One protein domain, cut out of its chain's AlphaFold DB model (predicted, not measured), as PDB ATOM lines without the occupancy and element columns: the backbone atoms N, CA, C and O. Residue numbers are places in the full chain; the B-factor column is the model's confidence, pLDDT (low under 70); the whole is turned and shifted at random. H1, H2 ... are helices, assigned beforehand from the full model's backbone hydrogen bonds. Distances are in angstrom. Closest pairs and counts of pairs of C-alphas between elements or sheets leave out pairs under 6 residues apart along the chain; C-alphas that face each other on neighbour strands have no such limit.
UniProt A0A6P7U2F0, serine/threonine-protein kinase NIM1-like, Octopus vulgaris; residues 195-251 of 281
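What this domain is: This is residues 195 to 251 of the 281 residues of the protein "serine/threonine-protein kinase NIM1-like" of Octopus vulgaris (UniProt A0A6P7U2F0). Two longer helices, H1 and H3, cross as a skewed X, and the short helix H2 spans from one to the other at one end. Residues 195 to 200 of H1 stick out free. The printed part has 57 residues with three named helices, H1, H2, H3 in chain order, and no named strand: all helix. It is compact, radius of gyration of the C-alphas 11.7 A, spanning 30 by 23 by 19 A.

How they stand to each other: Start at H1, residues 195 to 215: its residues 205 to 213 alone touch H3, residues 235 to 251, at a steep tilt of 55 degrees, opposite ways; the closest C-alphas, Thr 209 and Leu 244, are 5.7 A apart. H2, residues 220 to 228, touches H3 at residues 236 to 237 alone, about perpendicular at 78 degrees; the closest C-alphas, Arg 227 and Ala 237, are 5.7 A apart. H1 and H2 are close but not clearly touching, the closest C-alphas, Asn 210 and Leu 220, being 6.8 A apart. In H1, H2 and H3 every O i to N i+4 pair is within hydrogen-bond range.

Where its parts are: Find C-alpha 195 at (-11.442, 54.023, -45.824); H1 runs 30.9 A to C-alpha 215. H2 measures 12.6 A. H3 runs 24.4 A to C-alpha 251 at (-6.000, 47.139, -30.868).

The domain as a whole: The C-alphas farthest apart, Asn 195 and Gly 217, are 33.5 A apart. The printed part has no cut; link H1 to H2 is tight, H2 to H3 short. Look for pLDDT under 70 at residues 195 to 201, 228 to 230, 232 to 233 and 249.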
ATOM      1  N   ASN A 195     -11.154  55.143 -44.930       50.97
ATOM      2  CA  ASN A 195     -11.442  54.023 -45.824       50.97
ATOM      3  C   ASN A 195     -10.188  53.195 -46.145       50.97
ATOM      4  O   ASN A 195     -10.228  51.970 -46.079       50.97
ATOM      5  N   SER A 196      -9.050  53.847 -46.412       53.12
ATOM      6  CA  SER A 196      -7.788  53.137 -46.678       53.12
ATOM      7  C   SER A 196      -7.248  52.413 -45.438       53.12
ATOM      8  O   SER A 196      -6.752  51.292 -45.532       53.12
ATOM      9  N   LYS A 197      -7.417  53.016 -44.255       55.38
ATOM     10  CA  LYS A 197      -6.974  52.454 -42.974       55.38
ATOM     11  C   LYS A 197      -7.887  51.323 -42.480       55.38
ATOM     12  O   LYS A 197      -7.409  50.367 -41.879       55.38
ATOM     13  N   LEU A 198      -9.186  51.414 -42.768       58.66
ATOM     14  CA  LEU A 198     -10.193  50.384 -42.502       58.66
ATOM     15  C   LEU A 198      -9.911  49.113 -43.308       58.66
ATOM     16  O   LEU A 198      -9.895  48.035 -42.722       58.66
ATOM     17  N   ASN A 199      -9.622  49.237 -44.605       60.47
ATOM     18  CA  ASN A 199      -9.340  48.080 -45.461       60.47
ATOM     19  C   ASN A 199      -8.068  47.334 -45.030       60.47
ATOM     20  O   ASN A 199      -8.075  46.109 -44.940       60.47
ATOM     21  N   LEU A 200      -6.994  48.060 -44.696       61.25
ATOM     22  CA  LEU A 200      -5.748  47.446 -44.224       61.25
ATOM     23  C   LEU A 200      -5.961  46.672 -42.908       61.25
ATOM     24  O   LEU A 200      -5.537  45.527 -42.780       61.25
ATOM     25  N   HIS A 201      -6.681  47.267 -41.951       68.75
ATOM     26  CA  HIS A 201      -6.976  46.610 -40.677       68.75
ATOM     27  C   HIS A 201      -7.913  45.411 -40.806       68.75
ATOM     28  O   HIS A 201      -7.754  44.455 -40.052       68.75
ATOM     29  N   GLN A 202      -8.860  45.440 -41.744       71.31
ATOM     30  CA  GLN A 202      -9.719  44.289 -42.027       71.31
ATOM     31  C   GLN A 202      -8.902  43.087 -42.509       71.31
ATOM     32  O   GLN A 202      -9.126  41.977 -42.031       71.31
ATOM     33  N   MET A 203      -7.918  43.309 -43.386       71.44
ATOM     34  CA  MET A 203      -7.050  42.237 -43.880       71.44
ATOM     35  C   MET A 203      -6.164  41.650 -42.772       71.44
ATOM     36  O   MET A 203      -6.096  40.433 -42.622       71.44
ATOM     37  N   GLU A 204      -5.517  42.492 -41.960       73.31
ATOM     38  CA  GLU A 204      -4.686  42.039 -40.829       73.31
ATOM     39  C   GLU A 204      -5.489  41.234 -39.799       73.31
ATOM     40  O   GLU A 204      -5.013  40.236 -39.251       73.31
ATOM     41  N   ASP A 205      -6.719  41.673 -39.537       75.25
ATOM     42  CA  ASP A 205      -7.622  41.014 -38.605       75.25
ATOM     43  C   ASP A 205      -8.054  39.646 -39.097       75.25
ATOM     44  O   ASP A 205      -8.072  38.694 -38.317       75.25
ATOM     45  N   GLU A 206      -8.380  39.533 -40.381       78.12
ATOM     46  CA  GLU A 206      -8.785  38.269 -40.977       78.12
ATOM     47  C   GLU A 206      -7.631  37.258 -40.969       78.12
ATOM     48  O   GLU A 206      -7.833  36.115 -40.560       78.12
ATOM     49  N   VAL A 207      -6.405  37.680 -41.300       80.06
ATOM     50  CA  VAL A 207      -5.211  36.815 -41.242       80.06
ATOM     51  C   VAL A 207      -4.963  36.302 -39.822       80.06
ATOM     52  O   VAL A 207      -4.787  35.099 -39.621       80.06
ATOM     53  N   PHE A 208      -4.997  37.188 -38.819       79.94
ATOM     54  CA  PHE A 208      -4.821  36.791 -37.420       79.94
ATOM     55  C   PHE A 208      -5.916  35.826 -36.957       79.94
ATOM     56  O   PHE A 208      -5.632  34.821 -36.310       79.94
ATOM     57  N   THR A 209      -7.171  36.132 -37.287       76.56
ATOM     58  CA  THR A 209      -8.324  35.353 -36.825       76.56
ATOM     59  C   THR A 209      -8.338  33.966 -37.463       76.56
ATOM     60  O   THR A 209      -8.581  32.984 -36.767       76.56
ATOM     61  N   ASN A 210      -8.014  33.863 -38.754       79.62
ATOM     62  CA  ASN A 210      -7.894  32.582 -39.451       79.62
ATOM     63  C   ASN A 210      -6.805  31.702 -38.816       79.62
ATOM     64  O   ASN A 210      -7.080  30.555 -38.476       79.62
ATOM     65  N   SER A 211      -5.619  32.263 -38.553       80.38
ATOM     66  CA  SER A 211      -4.525  31.530 -37.899       80.38
ATOM     67  C   SER A 211      -4.874  31.098 -36.468       80.38
ATOM     68  O   SER A 211      -4.575  29.977 -36.063       80.38
ATOM     69  N   ALA A 212      -5.556  31.953 -35.700       77.69
ATOM     70  CA  ALA A 212      -5.999  31.609 -34.350       77.69
ATOM     71  C   ALA A 212      -7.018  30.457 -34.352       77.69
ATOM     72  O   ALA A 212      -7.005  29.633 -33.448       77.69
ATOM     73  N   ILE A 213      -7.887  30.374 -35.359       78.56
ATOM     74  CA  ILE A 213      -8.889  29.306 -35.470       78.56
ATOM     75  C   ILE A 213      -8.268  27.960 -35.855       78.56
ATOM     76  O   ILE A 213      -8.699  26.930 -35.335       78.56
ATOM     77  N   GLU A 214      -7.232  27.963 -36.696       80.81
ATOM     78  CA  GLU A 214      -6.469  26.752 -37.019       80.81
ATOM     79  C   GLU A 214      -5.860  26.119 -35.758       80.81
ATOM     80  O   GLU A 214      -5.874  24.897 -35.613       80.81
ATOM     81  N   GLN A 215      -5.428  26.933 -34.785       81.88
ATOM     82  CA  GLN A 215      -4.931  26.446 -33.487       81.88
ATOM     83  C   GLN A 215      -6.004  25.727 -32.655       81.88
ATOM     84  O   GLN A 215      -5.673  24.864 -31.846       81.88
ATOM     85  N   TYR A 216      -7.286  26.033 -32.873       79.12
ATOM     86  CA  TYR A 216      -8.417  25.321 -32.265       79.12
ATOM     87  C   TYR A 216      -8.871  24.101 -33.090       79.12
ATOM     88  O   TYR A 216      -9.929  23.534 -32.816       79.12
ATOM     89  N   GLY A 217      -8.090  23.681 -34.094       79.50
ATOM     90  CA  GLY A 217      -8.339  22.475 -34.890       79.50
ATOM     91  C   GLY A 217      -9.397  22.641 -35.982       79.50
ATOM     92  O   GLY A 217      -9.929  21.648 -36.478       79.50
ATOM     93  N   VAL A 218      -9.734  23.877 -36.357       80.06
ATOM     94  CA  VAL A 218     -10.690  24.158 -37.432       80.06
ATOM     95  C   VAL A 218      -9.931  24.588 -38.684       80.06
ATOM     96  O   VAL A 218      -9.319  25.649 -38.719       80.06
ATOM     97  N   ASP A 219     -10.010  23.762 -39.726       80.00
ATOM     98  CA  ASP A 219      -9.404  24.033 -41.031       80.00
ATOM     99  C   ASP A 219     -10.053  25.233 -41.752       80.00
ATOM    100  O   ASP A 219     -11.270  25.465 -41.684       80.00
ATOM    101  N   LEU A 220      -9.232  25.975 -42.499       76.19
ATOM    102  CA  LEU A 220      -9.618  27.197 -43.196       76.19
ATOM    103  C   LEU A 220     -10.686  26.965 -44.276       76.19
ATOM    104  O   LEU A 220     -11.603  27.778 -44.423       76.19
ATOM    105  N   ASN A 221     -10.628  25.850 -45.010       77.19
ATOM    106  CA  ASN A 221     -11.635  25.533 -46.027       77.19
ATOM    107  C   ASN A 221     -12.986  25.236 -45.372       77.19
ATOM    108  O   ASN A 221     -14.027  25.719 -45.826       77.19
ATOM    109  N   THR A 222     -12.959  24.515 -44.252       75.25
ATOM    110  CA  THR A 222     -14.142  24.242 -43.427       75.25
ATOM    111  C   THR A 222     -14.745  25.534 -42.867       75.25
ATOM    112  O   THR A 222     -15.964  25.717 -42.906       75.25
ATOM    113  N   LEU A 223     -13.911  26.468 -42.396       74.75
ATOM    114  CA  LEU A 223     -14.330  27.798 -41.948       74.75
ATOM    115  C   LEU A 223     -15.017  28.577 -43.080       74.75
ATOM    116  O   LEU A 223     -16.095  29.132 -42.871       74.75
ATOM    117  N   ILE A 224     -14.421  28.631 -44.274       75.94
ATOM    118  CA  ILE A 224     -14.975  29.362 -45.428       75.94
ATOM    119  C   ILE A 224     -16.320  28.767 -45.850       75.94
ATOM    120  O   ILE A 224     -17.279  29.508 -46.072       75.94
ATOM    121  N   GLN A 225     -16.418  27.440 -45.929       76.31
ATOM    122  CA  GLN A 225     -17.667  26.762 -46.268       76.31
ATOM    123  C   GLN A 225     -18.753  27.043 -45.231       76.31
ATOM    124  O   GLN A 225     -19.855  27.450 -45.594       76.31
ATOM    125  N   LYS A 226     -18.436  26.913 -43.938       73.81
ATOM    126  CA  LYS A 226     -19.393  27.184 -42.863       73.81
ATOM    127  C   LYS A 226     -19.784  28.663 -42.811       73.81
ATOM    128  O   LYS A 226     -20.959  28.940 -42.621       73.81
ATOM    129  N   ARG A 227     -18.879  29.617 -43.055       73.06
ATOM    130  CA  ARG A 227     -19.207  31.061 -43.115       73.06
ATOM    131  C   ARG A 227     -20.206  31.410 -44.225       73.06
ATOM    132  O   ARG A 227     -21.000  32.329 -44.047       73.06
ATOM    133  N   LYS A 228     -20.197  30.688 -45.353       69.56
ATOM    134  CA  LYS A 228     -21.185  30.882 -46.434       69.56
ATOM    135  C   LYS A 228     -22.596  30.462 -46.022       69.56
ATOM    136  O   LYS A 228     -23.571  30.986 -46.560       69.56
ATOM    137  N   ILE A 229     -22.707  29.540 -45.069       69.75
ATOM    138  CA  ILE A 229     -23.985  29.126 -44.500       69.75
ATOM    139  C   ILE A 229     -24.441  30.244 -43.561       69.75
ATOM    140  O   ILE A 229     -23.890  30.423 -42.476       69.75
ATOM    141  N   LYS A 230     -25.460  31.003 -43.983       64.06
ATOM    142  CA  LYS A 230     -26.097  32.075 -43.198       64.06
ATOM    143  C   LYS A 230     -26.956  31.521 -42.047       64.06
ATOM    144  O   LYS A 230     -28.094  31.943 -41.872       64.06
ATOM    145  N   ASP A 231     -26.441  30.558 -41.286       70.06
ATOM    146  CA  ASP A 231     -27.091  30.099 -40.058       70.06
ATOM    147  C   ASP A 231     -26.569  30.936 -38.877       70.06
ATOM    148  O   ASP A 231     -25.375  30.871 -38.564       70.06
ATOM    149  N   PRO A 232     -27.428  31.712 -38.193       60.56
ATOM    150  CA  PRO A 232     -27.034  32.488 -37.018       60.56
ATOM    151  C   PRO A 232     -26.538  31.627 -35.843       60.56
ATOM    152  O   PRO A 232     -25.887  32.150 -34.943       60.56
ATOM    153  N   ARG A 233     -26.798  30.314 -35.841       68.62
ATOM    154  CA  ARG A 233     -26.340  29.360 -34.812       68.62
ATOM    155  C   ARG A 233     -25.041  28.651 -35.186       68.62
ATOM    156  O   ARG A 233     -24.637  27.695 -34.524       68.62
ATOM    157  N   ASN A 234     -24.375  29.092 -36.247       83.06
ATOM    158  CA  ASN A 234     -23.122  28.504 -36.679       83.06
ATOM    159  C   ASN A 234     -22.000  28.787 -35.665       83.06
ATOM    160  O   ASN A 234     -21.444  29.885 -35.619       83.06
ATOM    161  N   SER A 235     -21.636  27.769 -34.884       81.75
ATOM    162  CA  SER A 235     -20.605  27.845 -33.842       81.75
ATOM    163  C   SER A 235     -19.227  28.243 -34.377       81.75
ATOM    164  O   SER A 235     -18.492  28.958 -33.700       81.75
ATOM    165  N   VAL A 236     -18.895  27.850 -35.609       80.44
ATOM    166  CA  VAL A 236     -17.620  28.181 -36.261       80.44
ATOM    167  C   VAL A 236     -17.578  29.658 -36.660       80.44
ATOM    168  O   VAL A 236     -16.584  30.340 -36.413       80.44
ATOM    169  N   ALA A 237     -18.678  30.185 -37.206       76.62
ATOM    170  CA  ALA A 237     -18.807  31.617 -37.474       76.62
ATOM    171  C   ALA A 237     -18.843  32.439 -36.170       76.62
ATOM    172  O   ALA A 237     -18.250  33.513 -36.098       76.62
ATOM    173  N   GLY A 238     -19.488  31.914 -35.124       79.38
ATOM    174  CA  GLY A 238     -19.497  32.503 -33.786       79.38
ATOM    175  C   GLY A 238     -18.094  32.625 -33.190       79.38
ATOM    176  O   GLY A 238     -17.703  33.715 -32.782       79.38
ATOM    177  N   LEU A 239     -17.310  31.539 -33.208       80.75
ATOM    178  CA  LEU A 239     -15.922  31.529 -32.738       80.75
ATOM    179  C   LEU A 239     -15.060  32.545 -33.499       80.75
ATOM    180  O   LEU A 239     -14.341  33.324 -32.874       80.75
ATOM    181  N   TYR A 240     -15.187  32.592 -34.829       81.88
ATOM    182  CA  TYR A 240     -14.509  33.591 -35.658       81.88
ATOM    183  C   TYR A 240     -14.846  35.018 -35.228       81.88
ATOM    184  O   TYR A 240     -13.947  35.815 -34.973       81.88
ATOM    185  N   ASN A 241     -16.134  35.332 -35.073       78.00
ATOM    186  CA  ASN A 241     -16.577  36.668 -34.679       78.00
ATOM    187  C   ASN A 241     -16.091  37.055 -33.272       78.00
ATOM    188  O   ASN A 241     -15.755  38.218 -33.040       78.00
ATOM    189  N   ILE A 242     -16.014  36.098 -32.343       81.00
ATOM    190  CA  ILE A 242     -15.477  36.320 -30.994       81.00
ATOM    191  C   ILE A 242     -13.982  36.647 -31.055       81.00
ATOM    192  O   ILE A 242     -13.556  37.644 -30.469       81.00
ATOM    193  N   LEU A 243     -13.188  35.849 -31.771       78.44
ATOM    194  CA  LEU A 243     -11.742  36.057 -31.901       78.44
ATOM    195  C   LEU A 243     -11.420  37.369 -32.631       78.44
ATOM    196  O   LEU A 243     -10.585  38.150 -32.166       78.44
ATOM    197  N   LEU A 244     -12.157  37.661 -33.705       79.12
ATOM    198  CA  LEU A 244     -12.087  38.930 -34.422       79.12
ATOM    199  C   LEU A 244     -12.364  40.110 -33.479       79.12
ATOM    200  O   LEU A 244     -11.603  41.080 -33.433       79.12
ATOM    201  N   HIS A 245     -13.424  40.011 -32.669       73.75
ATOM    202  CA  HIS A 245     -13.768  41.041 -31.696       73.75
ATOM    203  C   HIS A 245     -12.677  41.232 -30.633       73.75
ATOM    204  O   HIS A 245     -12.342  42.370 -30.296       73.75
ATOM    205  N   GLN A 246     -12.090  40.148 -30.115       75.56
ATOM    206  CA  GLN A 246     -10.992  40.216 -29.145       75.56
ATOM    207  C   GLN A 246      -9.772  40.941 -29.726       75.56
ATOM    208  O   GLN A 246      -9.221  41.831 -29.072       75.56
ATOM    209  N   LYS A 247      -9.394  40.630 -30.973       77.25
ATOM    210  CA  LYS A 247      -8.286  41.291 -31.672       77.25
ATOM    211  C   LYS A 247      -8.539  42.786 -31.858       77.25
ATOM    212  O   LYS A 247      -7.681  43.605 -31.520       77.25
ATOM    213  N   GLN A 248      -9.732  43.150 -32.325       73.62
ATOM    214  CA  GLN A 248     -10.135  44.547 -32.499       73.62
ATOM    215  C   GLN A 248     -10.147  45.306 -31.171       73.62
ATOM    216  O   GLN A 248      -9.665  46.437 -31.097       73.62
ATOM    217  N   LYS A 249     -10.646  44.681 -30.098       69.25
ATOM    218  CA  LYS A 249     -10.660  45.265 -28.753       69.25
ATOM    219  C   LYS A 249      -9.248  45.517 -28.223       69.25
ATOM    220  O   LYS A 249      -8.993  46.608 -27.718       69.25
ATOM    221  N   ALA A 250      -8.331  44.563 -28.388       70.00
ATOM    222  CA  ALA A 250      -6.931  44.726 -27.999       70.00
ATOM    223  C   ALA A 250      -6.252  45.877 -28.765       70.00
ATOM    224  O   ALA A 250      -5.566  46.703 -28.164       70.00
ATOM    225  N   ARG A 251      -6.507  46.008 -30.073       70.81
ATOM    226  CA  ARG A 251      -6.000  47.139 -30.868       70.81
ATOM    227  C   ARG A 251      -6.573  48.475 -30.401       70.81
ATOM    228  O   ARG A 251      -5.812  49.415 -30.218       70.81
TER     229      ARG A 251